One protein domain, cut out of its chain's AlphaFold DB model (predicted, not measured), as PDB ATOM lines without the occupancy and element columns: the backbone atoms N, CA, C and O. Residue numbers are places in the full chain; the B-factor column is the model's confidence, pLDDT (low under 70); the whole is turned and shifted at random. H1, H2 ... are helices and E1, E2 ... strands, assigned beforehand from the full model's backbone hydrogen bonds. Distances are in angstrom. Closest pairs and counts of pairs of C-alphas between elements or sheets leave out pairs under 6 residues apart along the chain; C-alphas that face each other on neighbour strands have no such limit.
ATOM      1  N   LYS A   2     124.905  83.072 161.701       81.62
ATOM      2  CA  LYS A   2     125.732  83.874 160.764       81.62
ATOM      3  C   LYS A   2     125.223  85.308 160.517       81.62
ATOM      4  O   LYS A   2     125.972  86.261 160.679       81.62
ATOM      5  N   ARG A   3     123.925  85.471 160.232       87.44
ATOM      6  CA  ARG A   3     123.305  86.796 160.045       87.44
ATOM      7  C   ARG A   3     123.362  87.676 161.303       87.44
ATOM      8  O   ARG A   3     123.697  88.842 161.184       87.44
ATOM      9  N   LEU A   4     123.054  87.119 162.479       88.38
ATOM     10  CA  LEU A   4     123.087  87.828 163.771       88.38
ATOM     11  C   LEU A   4     124.500  88.290 164.141       88.38
ATOM     12  O   LEU A   4     124.654  89.363 164.713       88.38
ATOM     13  N   ILE A   5     125.520  87.509 163.769       88.12
ATOM     14  CA  ILE A   5     126.920  87.893 163.969       88.12
ATOM     15  C   ILE A   5     127.206  89.208 163.239       88.12
ATOM     16  O   ILE A   5     127.661  90.164 163.856       88.12
ATOM     17  N   LEU A   6     126.855  89.281 161.953       88.56
ATOM     18  CA  LEU A   6     127.096  90.473 161.142       88.56
ATOM     19  C   LEU A   6     126.275  91.675 161.618       88.56
ATOM     20  O   LEU A   6     126.817  92.758 161.773       88.56
ATOM     21  N   ILE A   7     124.976  91.502 161.866       92.00
ATOM     22  CA  ILE A   7     124.089  92.645 162.140       92.00
ATOM     23  C   ILE A   7     124.119  93.136 163.591       92.00
ATOM     24  O   ILE A   7     123.588  94.211 163.845       92.00
ATOM     25  N   LEU A   8     124.651  92.350 164.536       92.94
ATOM     26  CA  LEU A   8     124.584  92.675 165.965       92.94
ATOM     27  C   LEU A   8     125.891  92.434 166.716       92.94
ATOM     28  O   LEU A   8     126.324  93.310 167.451       92.94
ATOM     29  N   VAL A   9     126.530  91.273 166.537       95.38
ATOM     30  CA  VAL A   9     127.748  90.950 167.302       95.38
ATOM     31  C   VAL A   9     128.888  91.883 166.918       95.38
ATOM     32  O   VAL A   9     129.517  92.448 167.805       95.38
ATOM     33  N   ILE A  10     129.130  92.086 165.620       94.56
ATOM     34  CA  ILE A  10     130.169  93.006 165.135       94.56
ATOM     35  C   ILE A  10     129.944  94.438 165.640       94.56
ATOM     36  O   ILE A  10     130.852  94.967 166.280       94.56
ATOM     37  N   PRO A  11     128.779  95.078 165.418       94.56
ATOM     38  CA  PRO A  11     128.602  96.453 165.869       94.56
ATOM     39  C   PRO A  11     128.675  96.595 167.390       94.56
ATOM     40  O   PRO A  11     129.305  97.525 167.883       94.56
ATOM     41  N   LEU A  12     128.122  95.638 168.144       94.38
ATOM     42  CA  LEU A  12     128.230  95.644 169.602       94.38
ATOM     43  C   LEU A  12     129.686  95.513 170.067       94.38
ATOM     44  O   LEU A  12     130.103  96.241 170.958       94.38
ATOM     45  N   THR A  13     130.469  94.650 169.415       95.19
ATOM     46  CA  THR A  13     131.904  94.491 169.688       95.19
ATOM     47  C   THR A  13     132.645  95.809 169.507       95.19
ATOM     48  O   THR A  13     133.408  96.203 170.383       95.19
ATOM     49  N   LEU A  14     132.410  96.497 168.387       93.25
ATOM     50  CA  LEU A  14     133.062  97.768 168.077       93.25
ATOM     51  C   LEU A  14     132.662  98.856 169.076       93.25
ATOM     52  O   LEU A  14     133.529  99.560 169.583       93.25
ATOM     53  N   LEU A  15     131.374  98.962 169.410       92.38
ATOM     54  CA  LEU A  15     130.898  99.907 170.421       92.38
ATOM     55  C   LEU A  15     131.523  99.625 171.789       92.38
ATOM     56  O   LEU A  15     132.068 100.532 172.412       92.38
ATOM     57  N   SER A  16     131.502  98.376 172.253       90.81
ATOM     58  CA  SER A  16     132.126  98.021 173.528       90.81
ATOM     59  C   SER A  16     133.630  98.283 173.515       90.81
ATOM     60  O   SER A  16     134.141  98.829 174.479       90.81
ATOM     61  N   PHE A  17     134.329  97.974 172.426       90.06
ATOM     62  CA  PHE A  17     135.762  98.237 172.304       90.06
ATOM     63  C   PHE A  17     136.099  99.741 172.349       90.06
ATOM     64  O   PHE A  17     137.065 100.139 172.998       90.06
ATOM     65  N   MET A  18     135.293 100.584 171.693       86.69
ATOM     66  CA  MET A  18     135.511 102.035 171.655       86.69
ATOM     67  C   MET A  18     135.169 102.726 172.982       86.69
ATOM     68  O   MET A  18     135.895 103.618 173.408       86.69
ATOM     69  N   PHE A  19     134.068 102.333 173.630       85.00
ATOM     70  CA  PHE A  19     133.527 103.052 174.792       85.00
ATOM     71  C   PHE A  19     133.860 102.415 176.139       85.00
ATOM     72  O   PHE A  19     133.852 103.099 177.158       85.00
ATOM     73  N   VAL A  20     134.141 101.113 176.175       86.81
ATOM     74  CA  VAL A  20     134.496 100.414 177.408       86.81
ATOM     75  C   VAL A  20     135.979 100.135 177.354       86.81
ATOM     76  O   VAL A  20     136.420  99.270 176.608       86.81
ATOM     77  N   SER A  21     136.756 100.846 178.158       85.75
ATOM     78  CA  SER A  21     138.184 100.591 178.283       85.75
ATOM     79  C   SER A  21     138.666 100.815 179.689       85.75
ATOM     80  O   SER A  21     138.048 101.513 180.494       85.75
ATOM     81  N   LYS A  22     139.803 100.203 179.969       87.69
ATOM     82  CA  LYS A  22     140.501 100.369 181.223       87.69
ATOM     83  C   LYS A  22     141.665 101.322 181.000       87.69
ATOM     84  O   LYS A  22     142.435 101.157 180.051       87.69
ATOM     85  N   TRP A  23     141.778 102.312 181.873       87.50
ATOM     86  CA  TRP A  23     142.958 103.157 181.961       87.50
ATOM     87  C   TRP A  23     143.920 102.573 182.993       87.50
ATOM     88  O   TRP A  23     143.520 101.993 184.010       87.50
ATOM     89  N   TRP A  24     145.203 102.730 182.715       87.38
ATOM     90  CA  TRP A  24     146.302 102.203 183.504       87.38
ATOM     91  C   TRP A  24     147.280 103.339 183.751       87.38
ATOM     92  O   TRP A  24     147.930 103.797 182.818       87.38
ATOM     93  N   LEU A  25     147.380 103.796 184.997       88.06
ATOM     94  CA  LEU A  25     148.464 104.664 185.430       88.06
ATOM     95  C   LEU A  25     149.696 103.795 185.653       88.06
ATOM     96  O   LEU A  25     149.706 102.907 186.511       88.06
ATOM     97  N   VAL A  26     150.716 104.044 184.849       87.19
ATOM     98  CA  VAL A  26     151.914 103.223 184.745       87.19
ATOM     99  C   VAL A  26     153.134 104.114 184.896       87.19
ATOM    100  O   VAL A  26     153.204 105.167 184.271       87.19
ATOM    101  N   ASN A  27     154.116 103.671 185.675       86.69
ATOM    102  CA  ASN A  27     155.452 104.250 185.646       86.69
ATOM    103  C   ASN A  27     156.302 103.528 184.595       86.69
ATOM    104  O   ASN A  27     156.381 102.295 184.607       86.69
ATOM    105  N   VAL A  28     156.928 104.285 183.698       83.94
ATOM    106  CA  VAL A  28     157.867 103.792 182.685       83.94
ATOM    107  C   VAL A  28     159.258 104.333 183.034       83.94
ATOM    108  O   VAL A  28     159.555 105.477 182.687       83.94
ATOM    109  N   PRO A  29     160.111 103.539 183.714       75.38
ATOM    110  CA  PRO A  29     161.414 104.000 184.207       75.38
ATOM    111  C   PRO A  29     162.351 104.487 183.098       75.38
ATOM    112  O   PRO A  29     163.036 105.488 183.271       75.38
ATOM    113  N   ASP A  30     162.327 103.816 181.944       69.69
ATOM    114  CA  ASP A  30     163.157 104.139 180.774       69.69
ATOM    115  C   ASP A  30     162.474 105.131 179.809       69.69
ATOM    116  O   ASP A  30     162.839 105.231 178.637       69.69
ATOM    117  N   GLY A  31     161.421 105.815 180.263       71.56
ATOM    118  CA  GLY A  31     160.561 106.655 179.433       71.56
ATOM    119  C   GLY A  31     160.189 107.978 180.110       71.56
ATOM    120  O   GLY A  31     160.950 108.492 180.926       71.56
ATOM    121  N   PRO A  32     159.018 108.560 179.795       69.12
ATOM    122  CA  PRO A  32     158.599 109.862 180.328       69.12
ATOM    123  C   PRO A  32     158.194 109.847 181.820       69.12
ATOM    124  O   PRO A  32     157.668 110.843 182.312       69.12
ATOM    125  N   GLY A  33     158.413 108.742 182.547       79.62
ATOM    126  CA  GLY A  33     157.958 108.553 183.925       79.62
ATOM    127  C   GLY A  33     156.518 108.041 183.992       79.62
ATOM    128  O   GLY A  33     156.179 107.029 183.374       79.62
ATOM    129  N   GLU A  34     155.662 108.715 184.757       83.25
ATOM    130  CA  GLU A  34     154.268 108.307 184.947       83.25
ATOM    131  C   GLU A  34     153.380 108.722 183.772       83.25
ATOM    132  O   GLU A  34     153.233 109.900 183.449       83.25
ATOM    133  N   VAL A  35     152.730 107.739 183.162       84.00
ATOM    134  CA  VAL A  35     151.845 107.916 182.013       84.00
ATOM    135  C   VAL A  35     150.568 107.119 182.184       84.00
ATOM    136  O   VAL A  35     150.525 106.116 182.897       84.00
ATOM    137  N   ILE A  36     149.519 107.546 181.487       84.25
ATOM    138  CA  ILE A  36     148.300 106.757 181.371       84.25
ATOM    139  C   ILE A  36     148.302 106.024 180.043       84.25
ATOM    140  O   ILE A  36     148.448 106.619 178.980       84.25
ATOM    141  N   MET A  37     148.110 104.717 180.130       87.75
ATOM    142  CA  MET A  37     147.918 103.835 178.993       87.75
ATOM    143  C   MET A  37     146.489 103.289 178.998       87.75
ATOM    144  O   MET A  37     145.847 103.212 180.047       87.75
ATOM    145  N   TYR A  38     145.988 102.880 177.836       88.06
ATOM    146  CA  TYR A  38     144.616 102.408 177.663       88.06
ATOM    147  C   TYR A  38     144.557 101.015 177.047       88.06
ATOM    148  O   TYR A  38     145.401 100.608 176.239       88.06
ATOM    149  N   GLY A  39     143.508 100.291 177.421       88.56
ATOM    150  CA  GLY A  39     143.136  99.020 176.821       88.56
ATOM    151  C   GLY A  39     142.592  98.024 177.831       88.56
ATOM    152  O   GLY A  39     142.924  98.065 179.013       88.56
ATOM    153  N   PHE A  40     141.753  97.104 177.369       89.31
ATOM    154  CA  PHE A  40     141.248  96.017 178.195       89.31
ATOM    155  C   PHE A  40     141.006  94.759 177.346       89.31
ATOM    156  O   PHE A  40     140.419  94.867 176.271       89.31
ATOM    157  N   PRO A  41     141.421  93.567 177.809       89.56
ATOM    158  CA  PRO A  41     142.197  93.319 179.029       89.56
ATOM    159  C   PRO A  41     143.678  93.715 178.922       89.56
ATOM    160  O   PRO A  41     144.335  93.855 179.950       89.56
ATOM    161  N   PHE A  42     144.201  93.922 177.714       91.88
ATOM    162  CA  PHE A  42     145.602  94.254 177.472       91.88
ATOM    163  C   PHE A  42     145.780  95.741 177.159       91.88
ATOM    164  O   PHE A  42     144.939  96.353 176.502       91.88
ATOM    165  N   ILE A  43     146.901  96.327 177.575       90.56
ATOM    166  CA  ILE A  43     147.264  97.696 177.190       90.56
ATOM    167  C   ILE A  43     147.633  97.700 175.705       90.56
ATOM    168  O   ILE A  43     148.567  97.007 175.303       90.56
ATOM    169  N   TYR A  44     146.914  98.478 174.895       90.88
ATOM    170  CA  TYR A  44     147.182  98.596 173.459       90.88
ATOM    171  C   TYR A  44     147.512 100.016 173.010       90.88
ATOM    172  O   TYR A  44     148.022 100.186 171.908       90.88
ATOM    173  N   LEU A  45     147.224 101.021 173.833       88.88
ATOM    174  CA  LEU A  45     147.450 102.420 173.507       88.88
ATOM    175  C   LEU A  45     148.260 103.077 174.620       88.88
ATOM    176  O   LEU A  45     147.915 102.959 175.794       88.88
ATOM    177  N   ALA A  46     149.311 103.789 174.245       87.12
ATOM    178  CA  ALA A  46     150.126 104.602 175.133       87.12
ATOM    179  C   ALA A  46     150.389 105.972 174.485       87.12
ATOM    180  O   ALA A  46     150.319 106.080 173.259       87.12
ATOM    181  N   PRO A  47     150.711 107.018 175.263       84.56
ATOM    182  CA  PRO A  47     151.301 108.225 174.697       84.56
ATOM    183  C   PRO A  47     152.655 107.883 174.069       84.56
ATOM    184  O   PRO A  47     153.387 107.035 174.585       84.56
ATOM    185  N   GLY A  48     153.002 108.535 172.963       79.56
ATOM    186  CA  GLY A  48     154.317 108.383 172.355       79.56
ATOM    187  C   GLY A  48     155.413 108.875 173.298       79.56
ATOM    188  O   GLY A  48     155.356 109.990 173.810       79.56
ATOM    189  N   PHE A  49     156.421 108.037 173.539       73.31
ATOM    190  CA  PHE A  49     157.488 108.346 174.499       73.31
ATOM    191  C   PHE A  49     158.533 109.337 173.971       73.31
ATOM    192  O   PHE A  49     159.225 109.967 174.764       73.31
ATOM    193  N   HIS A  50     158.648 109.484 172.647       67.81
ATOM    194  CA  HIS A  50     159.702 110.280 172.001       67.81
ATOM    195  C   HIS A  50     159.173 111.380 171.070       67.81
ATOM    196  O   HIS A  50     159.955 112.170 170.547       67.81
ATOM    197  N   THR A  51     157.857 111.450 170.870       64.44
ATOM    198  CA  THR A  51     157.194 112.364 169.934       64.44
ATOM    199  C   THR A  51     155.985 112.997 170.616       64.44
ATOM    200  O   THR A  51     155.009 112.319 170.945       64.44
ATOM    201  N   SER A  52     156.053 114.308 170.852       66.69
ATOM    202  CA  SER A  52     154.963 115.083 171.453       66.69
ATOM    203  C   SER A  52     153.673 114.934 170.644       66.69
ATOM    204  O   SER A  52     153.721 114.948 169.419       66.69
ATOM    205  N   LEU A  53     152.525 114.814 171.323       71.31
ATOM    206  CA  LEU A  53     151.186 114.666 170.715       71.31
ATOM    207  C   LEU A  53     150.976 113.418 169.835       71.31
ATOM    208  O   LEU A  53     149.937 113.304 169.186       71.31
ATOM    209  N   SER A  54     151.902 112.461 169.847       82.12
ATOM    210  CA  SER A  54     151.714 111.180 169.161       82.12
ATOM    211  C   SER A  54     151.155 110.106 170.090       82.12
ATOM    212  O   SER A  54     151.386 110.122 171.302       82.12
ATOM    213  N   ASN A  55     150.467 109.127 169.507       86.62
ATOM    214  CA  ASN A  55     150.096 107.897 170.193       86.62
ATOM    215  C   ASN A  55     150.990 106.741 169.749       86.62
ATOM    216  O   ASN A  55     151.325 106.613 168.572       86.62
ATOM    217  N   GLN A  56     151.314 105.853 170.682       89.12
ATOM    218  CA  GLN A  56     151.921 104.565 170.396       89.12
ATOM    219  C   GLN A  56     150.870 103.454 170.495       89.12
ATOM    220  O   GLN A  56     150.246 103.258 171.540       89.12
ATOM    221  N   ILE A  57     150.672 102.725 169.396       90.56
ATOM    222  CA  ILE A  57     149.653 101.680 169.261       90.56
ATOM    223  C   ILE A  57     150.330 100.309 169.175       90.56
ATOM    224  O   ILE A  57     151.158 100.054 168.297       90.56
ATOM    225  N   PHE A  58     149.939  99.400 170.068       92.62
ATOM    226  CA  PHE A  58     150.419  98.022 170.123       92.62
ATOM    227  C   PHE A  58     149.446  97.075 169.418       92.62
ATOM    228  O   PHE A  58     148.349  96.802 169.910       92.62
ATOM    229  N   LEU A  59     149.860  96.532 168.274       93.25
ATOM    230  CA  LEU A  59     148.991  95.767 167.376       93.25
ATOM    231  C   LEU A  59     148.549  94.409 167.944       93.25
ATOM    232  O   LEU A  59     147.388  94.036 167.775       93.25
ATOM    233  N   LEU A  60     149.426  93.662 168.629       94.00
ATOM    234  CA  LEU A  60     149.043  92.366 169.207       94.00
ATOM    235  C   LEU A  60     148.060  92.527 170.378       94.00
ATOM    236  O   LEU A  60     147.028  91.855 170.360       94.00
ATOM    237  N   PRO A  61     148.300  93.424 171.359       93.69
ATOM    238  CA  PRO A  61     147.304  93.731 172.384       93.69
ATOM    239  C   PRO A  61     145.987  94.263 171.811       93.69
ATOM    240  O   PRO A  61     144.927  93.852 172.273       93.69
ATOM    241  N   LEU A  62     146.035  95.120 170.782       92.94
ATOM    242  CA  LEU A  62     144.848  95.630 170.089       92.94
ATOM    243  C   LEU A  62     144.000  94.477 169.534       92.94
ATOM    244  O   LEU A  62     142.801  94.397 169.803       92.94
ATOM    245  N   LEU A  63     144.633  93.561 168.794       95.12
ATOM    246  CA  LEU A  63     143.962  92.396 168.221       95.12
ATOM    247  C   LEU A  63     143.430  91.460 169.313       95.12
ATOM    248  O   LEU A  63     142.293  91.000 169.228       95.12
ATOM    249  N   GLY A  64     144.225  91.210 170.356       95.62
ATOM    250  CA  GLY A  64     143.823  90.402 171.506       95.62
ATOM    251  C   GLY A  64     142.587  90.969 172.203       95.62
ATOM    252  O   GLY A  64     141.631  90.239 172.453       95.62
ATOM    253  N   ASN A  65     142.560  92.282 172.438       94.50
ATOM    254  CA  ASN A  65     141.400  92.963 172.999       94.50
ATOM    255  C   ASN A  65     140.181  92.812 172.094       94.50
ATOM    256  O   ASN A  65     139.134  92.371 172.560       94.50
ATOM    257  N   LEU A  66     140.313  93.107 170.796       94.25
ATOM    258  CA  LEU A  66     139.210  92.997 169.840       94.25
ATOM    259  C   LEU A  66     138.589  91.588 169.841       94.25
ATOM    260  O   LEU A  66     137.365  91.455 169.839       94.25
ATOM    261  N   LEU A  67     139.418  90.541 169.911       96.75
ATOM    262  CA  LEU A  67     138.957  89.155 170.024       96.75
ATOM    263  C   LEU A  67     138.215  88.886 171.338       96.75
ATOM    264  O   LEU A  67     137.204  88.183 171.327       96.75
ATOM    265  N   VAL A  68     138.666  89.459 172.456       96.19
ATOM    266  CA  VAL A  68     137.983  89.337 173.753       96.19
ATOM    267  C   VAL A  68     136.613  90.020 173.718       96.19
ATOM    268  O   VAL A  68     135.618  89.389 174.074       96.19
ATOM    269  N   TYR A  69     136.518  91.260 173.226       94.75
ATOM    270  CA  TYR A  69     135.225  91.943 173.072       94.75
ATOM    271  C   TYR A  69     134.291  91.196 172.121       94.75
ATOM    272  O   TYR A  69     133.088  91.101 172.385       94.75
ATOM    273  N   PHE A  70     134.839  90.627 171.043       96.25
ATOM    274  CA  PHE A  70     134.075  89.809 170.112       96.25
ATOM    275  C   PHE A  70     133.536  88.553 170.792       96.25
ATOM    276  O   PHE A  70     132.349  88.257 170.666       96.25
ATOM    277  N   ALA A  71     134.370  87.841 171.552       96.62
ATOM    278  CA  ALA A  71     133.966  86.649 172.285       96.62
ATOM    279  C   ALA A  71     132.868  86.963 173.313       96.62
ATOM    280  O   ALA A  71     131.854  86.268 173.349       96.62
ATOM    281  N   ILE A  72     133.018  88.043 174.087       95.75
ATOM    282  CA  ILE A  72     132.015  88.490 175.065       95.75
ATOM    283  C   ILE A  72     130.690  88.809 174.362       95.75
ATOM    284  O   ILE A  72     129.647  88.252 174.713       95.75
ATOM    285  N   SER A  73     130.729  89.649 173.324       95.75
ATOM    286  CA  SER A  73     129.537  90.037 172.561       95.75
ATOM    287  C   SER A  73     128.868  88.826 171.914       95.75
ATOM    288  O   SER A  73     127.645  88.690 171.937       95.75
ATOM    289  N   PHE A  74     129.663  87.906 171.368       95.69
ATOM    290  CA  PHE A  74     129.171  86.682 170.760       95.69
ATOM    291  C   PHE A  74     128.458  85.797 171.780       95.69
ATOM    292  O   PHE A  74     127.341  85.366 171.510       95.69
ATOM    293  N   VAL A  75     129.062  85.559 172.949       96.00
ATOM    294  CA  VAL A  75     128.471  84.739 174.016       96.00
ATOM    295  C   VAL A  75     127.157  85.348 174.502       96.00
ATOM    296  O   VAL A  75     126.155  84.636 174.574       96.00
ATOM    297  N   ILE A  76     127.118  86.661 174.750       94.75
ATOM    298  CA  ILE A  76     125.903  87.361 175.195       94.75
ATOM    299  C   ILE A  76     124.778  87.193 174.168       94.75
ATOM    300  O   ILE A  76     123.691  86.712 174.496       94.75
ATOM    301  N   ILE A  77     125.037  87.527 172.900       94.31
ATOM    302  CA  ILE A  77     124.025  87.425 171.840       94.31
ATOM    303  C   ILE A  77     123.627  85.969 171.582       94.31
ATOM    304  O   ILE A  77     122.460  85.690 171.297       94.31
ATOM    305  N   TYR A  78     124.563  85.028 171.700       94.38
ATOM    306  CA  TYR A  78     124.289  83.604 171.559       94.38
ATOM    307  C   TYR A  78     123.318  83.112 172.638       94.38
ATOM    308  O   TYR A  78     122.322  82.469 172.301       94.38
ATOM    309  N   ILE A  79     123.561  83.463 173.906       94.50
ATOM    310  CA  ILE A  79     122.686  83.110 175.030       94.50
ATOM    311  C   ILE A  79     121.300  83.735 174.842       94.50
ATOM    312  O   ILE A  79     120.300  83.022 174.910       94.50
ATOM    313  N   ILE A  80     121.223  85.033 174.527       92.88
ATOM    314  CA  ILE A  80     119.939  85.721 174.320       92.88
ATOM    315  C   ILE A  80     119.160  85.063 173.181       92.88
ATOM    316  O   ILE A  80     117.988  84.741 173.355       92.88
ATOM    317  N   ASN A  81     119.809  84.797 172.043       93.00
ATOM    318  CA  ASN A  81     119.150  84.162 170.905       93.00
ATOM    319  C   ASN A  81     118.681  82.730 171.210       93.00
ATOM    320  O   ASN A  81     117.732  82.258 170.582       93.00
ATOM    321  N   ARG A  82     119.347  82.035 172.141       92.06
ATOM    322  CA  ARG A  82     118.945  80.703 172.604       92.06
ATOM    323  C   ARG A  82     117.694  80.755 173.482       92.06
ATOM    324  O   ARG A  82     116.867  79.860 173.367       92.06
ATOM    325  N   ILE A  83     117.546  81.786 174.317       93.94
ATOM    326  CA  ILE A  83     116.368  81.978 175.181       93.94
ATOM    327  C   ILE A  83     115.180  82.501 174.365       93.94
ATOM    328  O   ILE A  83     114.072  81.981 174.459       93.94
ATOM    329  N   LYS A  84     115.406  83.527 173.541       90.56
ATOM    330  CA  LYS A  84     114.388  84.138 172.689       90.56
ATOM    331  C   LYS A  84     114.989  84.449 171.329       90.56
ATOM    332  O   LYS A  84     115.953  85.203 171.222       90.56
ATOM    333  N   ARG A  85     114.377  83.915 170.271       89.62
ATOM    334  CA  ARG A  85     114.824  84.170 168.898       89.62
ATOM    335  C   ARG A  85     114.826  85.674 168.620       89.62
ATOM    336  O   ARG A  85     113.775  86.313 168.656       89.62
ATOM    337  N   ILE A  86     115.999  86.224 168.314       90.00
ATOM    338  CA  ILE A  86     116.147  87.651 168.028       90.00
ATOM    339  C   ILE A  86     115.648  87.920 166.605       90.00
ATOM    340  O   ILE A  86     116.189  87.399 165.626       90.00
ATOM    341  N   VAL A  87     114.619  88.760 166.492       88.75
ATOM    342  CA  VAL A  87     114.097  89.273 165.223       88.75
ATOM    343  C   VAL A  87     114.195  90.791 165.273       88.75
ATOM    344  O   VAL A  87     113.635  91.416 166.168       88.75
ATOM    345  N   MET A  88     114.931  91.380 164.334       88.19
ATOM    346  CA  MET A  88     115.119  92.829 164.252       88.19
ATOM    347  C   MET A  88     114.578  93.365 162.934       88.19
ATOM    348  O   MET A  88     114.767  92.758 161.874       88.19
ATOM    349  N   SER A  89     113.918  94.519 163.013       92.38
ATOM    350  CA  SER A  89     113.493  95.274 161.841       92.38
ATOM    351  C   SER A  89     114.700  95.916 161.154       92.38
ATOM    352  O   SER A  89     115.752  96.127 161.763       92.38
ATOM    353  N   LYS A  90     114.552  96.249 159.867       90.69
ATOM    354  CA  LYS A  90     115.616  96.915 159.100       90.69
ATOM    355  C   LYS A  90     116.019  98.253 159.732       90.69
ATOM    356  O   LYS A  90     117.205  98.536 159.799       90.69
ATOM    357  N   LEU A  91     115.052  99.010 160.258       92.75
ATOM    358  CA  LEU A  91     115.291 100.299 160.918       92.75
ATOM    359  C   LEU A  91     116.234 100.181 162.121       92.75
ATOM    360  O   LEU A  91     117.180 100.955 162.227       92.75
ATOM    361  N   ILE A  92     116.016  99.187 162.990       92.88
ATOM    362  CA  ILE A  92     116.866  98.967 164.172       92.88
ATOM    363  C   ILE A  92     118.289  98.606 163.744       92.88
ATOM    364  O   ILE A  92     119.252  99.149 164.279       92.88
ATOM    365  N   ILE A  93     118.424  97.722 162.749       92.94
ATOM    366  CA  ILE A  93     119.733  97.315 162.226       92.94
ATOM    367  C   ILE A  93     120.478  98.535 161.676       92.94
ATOM    368  O   ILE A  93     121.628  98.757 162.040       92.94
ATOM    369  N   THR A  94     119.822  99.348 160.845       94.12
ATOM    370  CA  THR A  94     120.426 100.565 160.292       94.12
ATOM    371  C   THR A  94     120.838 101.537 161.397       94.12
ATOM    372  O   THR A  94     121.954 102.042 161.358       94.12
ATOM    373  N   GLY A  95     119.991 101.756 162.408       94.94
ATOM    374  CA  GLY A  95     120.308 102.638 163.535       94.94
ATOM    375  C   GLY A  95     121.556 102.200 164.306       94.94
ATOM    376  O   GLY A  95     122.453 103.009 164.532       94.94
ATOM    377  N   ILE A  96     121.662 100.907 164.636       94.44
ATOM    378  CA  ILE A  96     122.841 100.340 165.313       94.44
ATOM    379  C   ILE A  96     124.106 100.563 164.478       94.44
ATOM    380  O   ILE A  96     125.141 100.971 165.007       94.44
ATOM    381  N   TRP A  97     124.028 100.327 163.168       95.12
ATOM    382  CA  TRP A  97     125.169 100.511 162.276       95.12
ATOM    383  C   TRP A  97     125.599 101.969 162.159       95.12
ATOM    384  O   TRP A  97     126.794 102.233 162.214       95.12
ATOM    385  N   VAL A  98     124.663 102.916 162.065       95.00
ATOM    386  CA  VAL A  98     124.991 104.351 162.027       95.00
ATOM    387  C   VAL A  98     125.716 104.776 163.304       95.00
ATOM    388  O   VAL A  98     126.775 105.397 163.228       95.00
ATOM    389  N   ILE A  99     125.197 104.372 164.470       94.50
ATOM    390  CA  ILE A  99     125.800 104.677 165.778       94.50
ATOM    391  C   ILE A  99     127.176 104.019 165.931       94.50
ATOM    392  O   ILE A  99     128.024 104.534 166.646       94.50
ATOM    393  N   THR A 100     127.423 102.901 165.250       93.94
ATOM    394  CA  THR A 100     128.722 102.216 165.278       93.94
ATOM    395  C   THR A 100     129.729 102.864 164.328       93.94
ATOM    396  O   THR A 100     130.867 103.121 164.707       93.94
ATOM    397  N   VAL A 101     129.332 103.112 163.079       94.31
ATOM    398  CA  VAL A 101     130.236 103.551 162.006       94.31
ATOM    399  C   VAL A 101     130.706 104.982 162.221       94.31
ATOM    400  O   VAL A 101     131.871 105.274 161.975       94.31
ATOM    401  N   LEU A 102     129.833 105.869 162.704       92.94
ATOM    402  CA  LEU A 102     130.172 107.275 162.905       92.94
ATOM    403  C   LEU A 102     131.368 107.482 163.867       92.94
ATOM    404  O   LEU A 102     132.355 108.086 163.443       92.94
ATOM    405  N   PRO A 103     131.356 106.964 165.113       90.38
ATOM    406  CA  PRO A 103     132.515 107.053 166.002       90.38
ATOM    407  C   PRO A 103     133.705 106.236 165.489       90.38
ATOM    408  O   PRO A 103     134.840 106.670 165.651       90.38
ATOM    409  N   LEU A 104     133.469 105.112 164.804       91.12
ATOM    410  CA  LEU A 104     134.548 104.305 164.234       91.12
ATOM    411  C   LEU A 104     135.370 105.089 163.204       91.12
ATOM    412  O   LEU A 104     136.596 105.015 163.225       91.12
ATOM    413  N   ILE A 105     134.719 105.858 162.324       92.19
ATOM    414  CA  ILE A 105     135.410 106.721 161.352       92.19
ATOM    415  C   ILE A 105     136.303 107.722 162.084       92.19
ATOM    416  O   ILE A 105     137.474 107.862 161.737       92.19
ATOM    417  N   PHE A 106     135.773 108.381 163.116       88.75
ATOM    418  CA  PHE A 106     136.540 109.331 163.916       88.75
ATOM    419  C   PHE A 106     137.766 108.668 164.563       88.75
ATOM    420  O   PHE A 106     138.874 109.197 164.480       88.75
ATOM    421  N   THR A 107     137.604 107.465 165.118       86.06
ATOM    422  CA  THR A 107     138.715 106.706 165.700       86.06
ATOM    423  C   THR A 107     139.767 106.299 164.679       86.06
ATOM    424  O   THR A 107     140.960 106.403 164.959       86.06
ATOM    425  N   ILE A 108     139.349 105.877 163.485       88.88
ATOM    426  CA  ILE A 108     140.270 105.526 162.401       88.88
ATOM    427  C   ILE A 108     141.063 106.753 161.949       88.88
ATOM    428  O   ILE A 108     142.272 106.645 161.780       88.88
ATOM    429  N   LEU A 109     140.427 107.919 161.794       88.62
ATOM    430  CA  LEU A 109     141.126 109.146 161.394       88.62
ATOM    431  C   LEU A 109     142.241 109.520 162.374       88.62
ATOM    432  O   LEU A 109     143.329 109.894 161.947       88.62
ATOM    433  N   ILE A 110     141.994 109.372 163.675       84.44
ATOM    434  CA  ILE A 110     143.002 109.679 164.693       84.44
ATOM    435  C   ILE A 110     144.102 108.621 164.719       84.44
ATOM    436  O   ILE A 110     145.269 108.975 164.874       84.44
ATOM    437  N   ALA A 111     143.763 107.346 164.518       86.00
ATOM    438  CA  ALA A 111     144.768 106.299 164.370       86.00
ATOM    439  C   ALA A 111     145.665 106.565 163.147       86.00
ATOM    440  O   ALA A 111     146.884 106.481 163.253       86.00
ATOM    441  N   LEU A 112     145.098 106.979 162.013       88.25
ATOM    442  CA  LEU A 112     145.836 107.248 160.775       88.25
ATOM    443  C   LEU A 112     146.730 108.498 160.807       88.25
ATOM    444  O   LEU A 112     147.392 108.770 159.808       88.25
ATOM    445  N   ASN A 113     146.772 109.249 161.913       86.94
ATOM    446  CA  ASN A 113     147.706 110.362 162.048       86.94
ATOM    447  C   ASN A 113     149.155 109.865 161.814       86.94
ATOM    448  O   ASN A 113     149.576 108.929 162.503       86.94
ATOM    449  N   PRO A 114     149.908 110.448 160.857       85.31
ATOM    450  CA  PRO A 114     151.262 110.006 160.510       85.31
ATOM    451  C   PRO A 114     152.262 110.102 161.664       85.31
ATOM    452  O   PRO A 114     153.261 109.389 161.649       85.31
ATOM    453  N   ASP A 115     151.985 110.933 162.669       86.38
ATOM    454  CA  ASP A 115     152.845 111.070 163.842       86.38
ATOM    455  C   ASP A 115     152.715 109.880 164.808       86.38
ATOM    456  O   ASP A 115     153.544 109.714 165.702       86.38
ATOM    457  N   ASN A 116     151.689 109.033 164.649       88.62
ATOM    458  CA  ASN A 116     151.500 107.860 165.496       88.62
ATOM    459  C   ASN A 116     152.546 106.778 165.222       88.62
ATOM    460  O   ASN A 116     152.884 106.452 164.084       88.62
ATOM    461  N   VAL A 117     152.982 106.127 166.296       89.38
ATOM    462  CA  VAL A 117     153.962 105.046 166.253       89.38
ATOM    463  C   VAL A 117     153.254 103.705 166.397       89.38
ATOM    464  O   VAL A 117     152.510 103.468 167.347       89.38
ATOM    465  N   TYR A 118     153.526 102.781 165.481       90.56
ATOM    466  CA  TYR A 118     152.968 101.432 165.509       90.56
ATOM    467  C   TYR A 118     154.026 100.425 165.943       90.56
ATOM    468  O   TYR A 118     155.154 100.421 165.455       90.56
ATOM    469  N   SER A 119     153.677  99.549 166.879       91.31
ATOM    470  CA  SER A 119     154.572  98.505 167.380       91.31
ATOM    471  C   SER A 119     153.807  97.199 167.574       91.31
ATOM    472  O   SER A 119     152.603  97.201 167.814       91.31
ATOM    473  N   LEU A 120     154.479  96.049 167.486       90.12
ATOM    474  CA  LEU A 120     153.802  94.759 167.681       90.12
ATOM    475  C   LEU A 120     153.374  94.540 169.140       90.12
ATOM    476  O   LEU A 120     152.275  94.053 169.393       90.12
ATOM    477  N   LYS A 121     154.222  94.921 170.098       86.94
ATOM    478  CA  LYS A 121     154.002  94.812 171.549       86.94
ATOM    479  C   LYS A 121     154.742  95.941 172.273       86.94
ATOM    480  O   LYS A 121     155.655  96.519 171.682       86.94
ATOM    481  N   CYS A 122     154.402  96.220 173.536       80.75
ATOM    482  CA  CYS A 122     155.254  97.098 174.340       80.75
ATOM    483  C   CYS A 122     156.530  96.357 174.739       80.75
ATOM    484  O   CYS A 122     156.462  95.259 175.289       80.75
ATOM    485  N   ASN A 123     157.683  96.978 174.494       78.19
ATOM    486  CA  ASN A 123     158.966  96.552 175.063       78.19
ATOM    487  C   ASN A 123     159.287  97.305 176.369       78.19
ATOM    488  O   ASN A 123     160.371  97.154 176.917       78.19
ATOM    489  N   CYS A 124     158.355  98.131 176.849       70.06
ATOM    490  CA  CYS A 124     158.504  98.924 178.056       70.06
ATOM    491  C   CYS A 124     158.358  98.065 179.320       70.06
ATOM    492  O   CYS A 124     157.438  97.249 179.421       70.06
ATOM    493  N   GLN A 125     159.214  98.295 180.318       74.44
ATOM    494  CA  GLN A 125     159.005  97.787 181.676       74.44
ATOM    495  C   GLN A 125     157.998  98.682 182.409       74.44
ATOM    496  O   GLN A 125     158.336  99.493 183.264       74.44
ATOM    497  N   ALA A 126     156.740  98.564 182.000       80.25
ATOM    498  CA  ALA A 126     155.611  99.277 182.574       80.25
ATOM    499  C   ALA A 126     155.260  98.719 183.964       80.25
ATOM    500  O   ALA A 126     154.798  97.582 184.079       80.25
ATOM    501  N   GLN A 127     155.426  99.523 185.017       85.38
ATOM    502  CA  GLN A 127     154.953  99.187 186.363       85.38
ATOM    503  C   GLN A 127     153.592  99.834 186.619       85.38
ATOM    504  O   GLN A 127     153.472 101.057 186.641       85.38
ATOM    505  N   VAL A 128     152.553  99.018 186.807       86.94
ATOM    506  CA  VAL A 128     151.197  99.518 187.077       86.94
ATOM    507  C   VAL A 128     151.137 100.083 188.493       86.94
ATOM    508  O   VAL A 128     151.305  99.347 189.460       86.94
ATOM    509  N   ILE A 129     150.849 101.378 188.606       87.69
ATOM    510  CA  ILE A 129     150.624 102.060 189.884       87.69
ATOM    511  C   ILE A 129     149.150 101.935 190.271       87.69
ATOM    512  O   ILE A 129     148.807 101.497 191.367       87.69
ATOM    513  N   LYS A 130     148.258 102.326 189.354       87.06
ATOM    514  CA  LYS A 130     146.810 102.352 189.572       87.06
ATOM    515  C   LYS A 130     146.082 102.065 188.272       87.06
ATOM    516  O   LYS A 130     146.610 102.274 187.184       87.06
ATOM    517  N   SER A 131     144.859 101.566 188.363       87.00
ATOM    518  CA  SER A 131     144.038 101.358 187.178       87.00
ATOM    519  C   SER A 131     142.558 101.435 187.516       87.00
ATOM    520  O   SER A 131     142.169 101.185 188.657       87.00
ATOM    521  N   GLY A 132     141.739 101.751 186.522       83.88
ATOM    522  CA  GLY A 132     140.299 101.867 186.689       83.88
ATOM    523  C   GLY A 132     139.569 101.800 185.358       83.88
ATOM    524  O   GLY A 132     140.175 101.880 184.291       83.88
ATOM    525  N   PHE A 133     138.255 101.630 185.428       80.12
ATOM    526  CA  PHE A 133     137.392 101.784 184.266       80.12
ATOM    527  C   PHE A 133     136.873 103.214 184.241       80.12
ATOM    528  O   PHE A 133     136.453 103.731 185.275       80.12
ATOM    529  N   ASP A 134     136.907 103.835 183.071       66.50
ATOM    530  CA  ASP A 134     136.148 105.052 182.820       66.50
ATOM    531  C   ASP A 134     135.252 104.795 181.609       66.50
ATOM    532  O   ASP A 134     135.668 104.144 180.650       66.50
ATOM    533  N   LEU A 135     134.008 105.269 181.675       63.38
ATOM    534  CA  LEU A 135     133.088 105.250 180.526       63.38
ATOM    535  C   LEU A 135     133.321 106.460 179.611       63.38
ATOM    536  O   LEU A 135     132.561 106.700 178.673       63.38
ATOM    537  N   ASP A 136     134.361 107.235 179.905       53.31
ATOM    538  CA  ASP A 136     134.663 108.483 179.244       53.31
ATOM    539  C   ASP A 136     135.644 108.251 178.088       53.31
ATOM    540  O   ASP A 136     136.830 107.964 178.276       53.31
ATOM    541  N   ALA A 137     135.145 108.400 176.858       53.12
ATOM    542  CA  ALA A 137     135.958 108.315 175.647       53.12
ATOM    543  C   ALA A 137     137.056 109.400 175.601       53.12
ATOM    544  O   ALA A 137     137.967 109.305 174.788       53.12
ATOM    545  N   GLN A 138     136.999 110.423 176.464       48.38
ATOM    546  CA  GLN A 138     137.946 111.544 176.497       48.38
ATOM    547  C   GLN A 138     139.386 111.143 176.850       48.38
ATOM    548  O   GLN A 138     140.328 111.752 176.339       48.38
ATOM    549  N   GLY A 139     139.576 110.103 177.671       54.62
ATOM    550  CA  GLY A 139     140.913 109.633 178.049       54.62
ATOM    551  C   GLY A 139     141.736 109.149 176.850       54.62
ATOM    552  O   GLY A 139     142.923 109.445 176.744       54.62
ATOM    553  N   TYR A 140     141.074 108.506 175.886       52.75
ATOM    554  CA  TYR A 140     141.692 108.021 174.652       52.75
ATOM    555  C   TYR A 140     142.320 109.119 173.789       52.75
ATOM    556  O   TYR A 140     143.239 108.842 173.023       52.75
ATOM    557  N   TRP A 141     141.822 110.351 173.900       52.81
ATOM    558  CA  TRP A 141     142.199 111.452 173.015       52.81
ATOM    559  C   TRP A 141     143.212 112.415 173.639       52.81
ATOM    560  O   TRP A 141     143.862 113.157 172.909       52.81
ATOM    561  N   THR A 142     143.359 112.425 174.972       56.12
ATOM    562  CA  THR A 142     144.245 113.365 175.694       56.12
ATOM    563  C   THR A 142     144.917 112.741 176.935       56.12
ATOM    564  O   THR A 142     144.706 113.208 178.060       56.12
ATOM    565  N   PRO A 143     145.776 111.714 176.767       54.34
ATOM    566  CA  PRO A 143     146.409 110.993 177.883       54.34
ATOM    567  C   PRO A 143     147.204 111.888 178.853       54.34
ATOM    568  O   PRO A 143     147.334 111.572 180.035       54.34
ATOM    569  N   HIS A 144     147.724 113.027 178.382       54.38
ATOM    570  CA  HIS A 144     148.549 113.934 179.187       54.38
ATOM    571  C   HIS A 144     147.759 114.708 180.259       54.38
ATOM    572  O   HIS A 144     148.282 114.943 181.343       54.38
ATOM    573  N   MET A 145     146.494 115.068 180.004       50.94
ATOM    574  CA  MET A 145     145.666 115.812 180.974       50.94
ATOM    575  C   MET A 145     145.115 114.930 182.103       50.94
ATOM    576  O   MET A 145     144.582 115.431 183.093       50.94
ATOM    577  N   THR A 146     145.200 113.609 181.961       57.53
ATOM    578  CA  THR A 146     144.533 112.669 182.865       57.53
ATOM    579  C   THR A 146     145.430 112.189 184.008       57.53
ATOM    580  O   THR A 146     144.890 111.742 185.016       57.53
ATOM    581  N   VAL A 147     146.764 112.329 183.920       60.78
ATOM    582  CA  VAL A 147     147.711 111.862 184.962       60.78
ATOM    583  C   VAL A 147     147.456 112.556 186.302       60.78
ATOM    584  O   VAL A 147     147.327 111.884 187.325       60.78
ATOM    585  N   GLU A 148     147.292 113.883 186.308       60.94
ATOM    586  CA  GLU A 148     146.994 114.631 187.539       60.94
ATOM    587  C   GLU A 148     145.634 114.252 188.140       60.94
ATOM    588  O   GLU A 148     145.527 114.049 189.350       60.94
ATOM    589  N   LYS A 149     144.601 114.066 187.306       59.50
ATOM    590  CA  LYS A 149     143.271 113.628 187.764       59.50
ATOM    591  C   LYS A 149     143.280 112.193 188.303       59.50
ATOM    592  O   LYS A 149     142.577 111.895 189.265       59.50
ATOM    593  N   ALA A 150     144.073 111.303 187.706       58.91
ATOM    594  CA  ALA A 150     144.186 109.905 188.120       58.91
ATOM    595  C   ALA A 150     144.936 109.720 189.448       58.91
ATOM    596  O   ALA A 150     144.724 108.709 190.112       58.91
ATOM    597  N   LYS A 151     145.781 110.682 189.848       60.09
ATOM    598  CA  LYS A 151     146.399 110.715 191.186       60.09
ATOM    599  C   LYS A 151     145.428 111.123 192.295       60.09
ATOM    600  O   LYS A 151     145.661 110.775 193.448       60.09
ATOM    601  N   GLN A 152     144.395 111.898 191.961       59.94
ATOM    602  CA  GLN A 152     143.437 112.447 192.927       59.94
ATOM    603  C   GLN A 152     142.228 111.534 193.182       59.94
ATOM    604  O   GLN A 152     141.672 111.560 194.279       59.94
ATOM    605  N   LYS A 153     141.806 110.747 192.183       56.56
ATOM    606  CA  LYS A 153     140.897 109.599 192.373       56.56
ATOM    607  C   LYS A 153     141.651 108.457 193.029       56.56
ATOM    608  O   LYS A 153     141.028 107.546 193.620       56.56
TER     609      LYS A 153
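This is residues 2 to 153 of the 153 residues of an uncharacterized protein of Flavobacterium alkalisoli (UniProt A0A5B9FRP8). The domain is elongated, with helices at one end and a small head of strands at the other: the long helices H2 and H3 run along its length, and H1 crosses between them, touching both. The head holds two small three-stranded sheets, E2 E1 E6, antiparallel, and E3 E4 E5, mixed; H5 covers one face of the first, making two layers. The printed part has 152 residues with five named helices and six named strands, in the order H1 E1 E2 E3 E4 H2 H3 E5 E6 H4 H5, a mixed class. It is only just compact, close to loose, with a radius of gyration of the C-alphas of 17.3 A and spans of 53 by 30 by 29 A.

H1, residues 2 to 19, touches H2, residues 59 to 83, closest at the C-alphas of Thr 13 and Phe 70, 5.2 A apart, at a steep tilt of 52 degrees, opposite ways. H1 also touches H3, residues 90 to 111, closest at the C-alphas of Pro 11 and Thr 100, 5.8 A apart. H2 and H3 are apart. E1, residues 21 to 28, forms an antiparallel hairpin with E2, residues 33 to 38, with N 24 and O 37 at 2.8 A; E6, residues 127 to 134, is its other antiparallel neighbour, with N 25 and O 130 at 2.8 A. E3, residues 45 to 47, and E4, residues 55 to 58, form a hairpin, with N 46 and O 56 at 2.9 A. E4 is parallel to E5, residues 117 to 119, with N 57 and O 117 at 2.9 A; E4, H2, H3 and E5 are a strand-helix-strand unit, two parallel neighbour strands with helices between, and its crossover is right-handed. H5, residues 143 to 152, is on the sheet E2 E1 E6 at a height over the sheet of 8.8 A, across the strands at 85 degrees to E1 on the local plane; H4, residues 137 to 140, only grazes that sheet. Every O i to N i+4 pair is within hydrogen-bond range in H2, against 12 of 14 in H1, 17 of 18 in H3 and 2 of 6 in H5, where 4 of 7 O i to N i+3 pairs are; H4 is too short for an O i to N i+4 pair.

H1 begins at C-alpha 2 (125.732, 83.874, 160.764), is 25.0 A long and has a kink of 34 degrees near residue 9. H2 is 36.3 A long, H3 31.1 A, E1 20.4 A and E6 20.0 A. H5 ends at C-alpha 152 (143.437, 112.447, 192.927).

The C-alphas farthest apart, of Asp 30 and Ser 89, are 53.9 A apart. The printed part has no cut and no long link. Its mean pLDDT is 84.2; residues 30, 32, 50 to 52 and 134 to 153 are under 70.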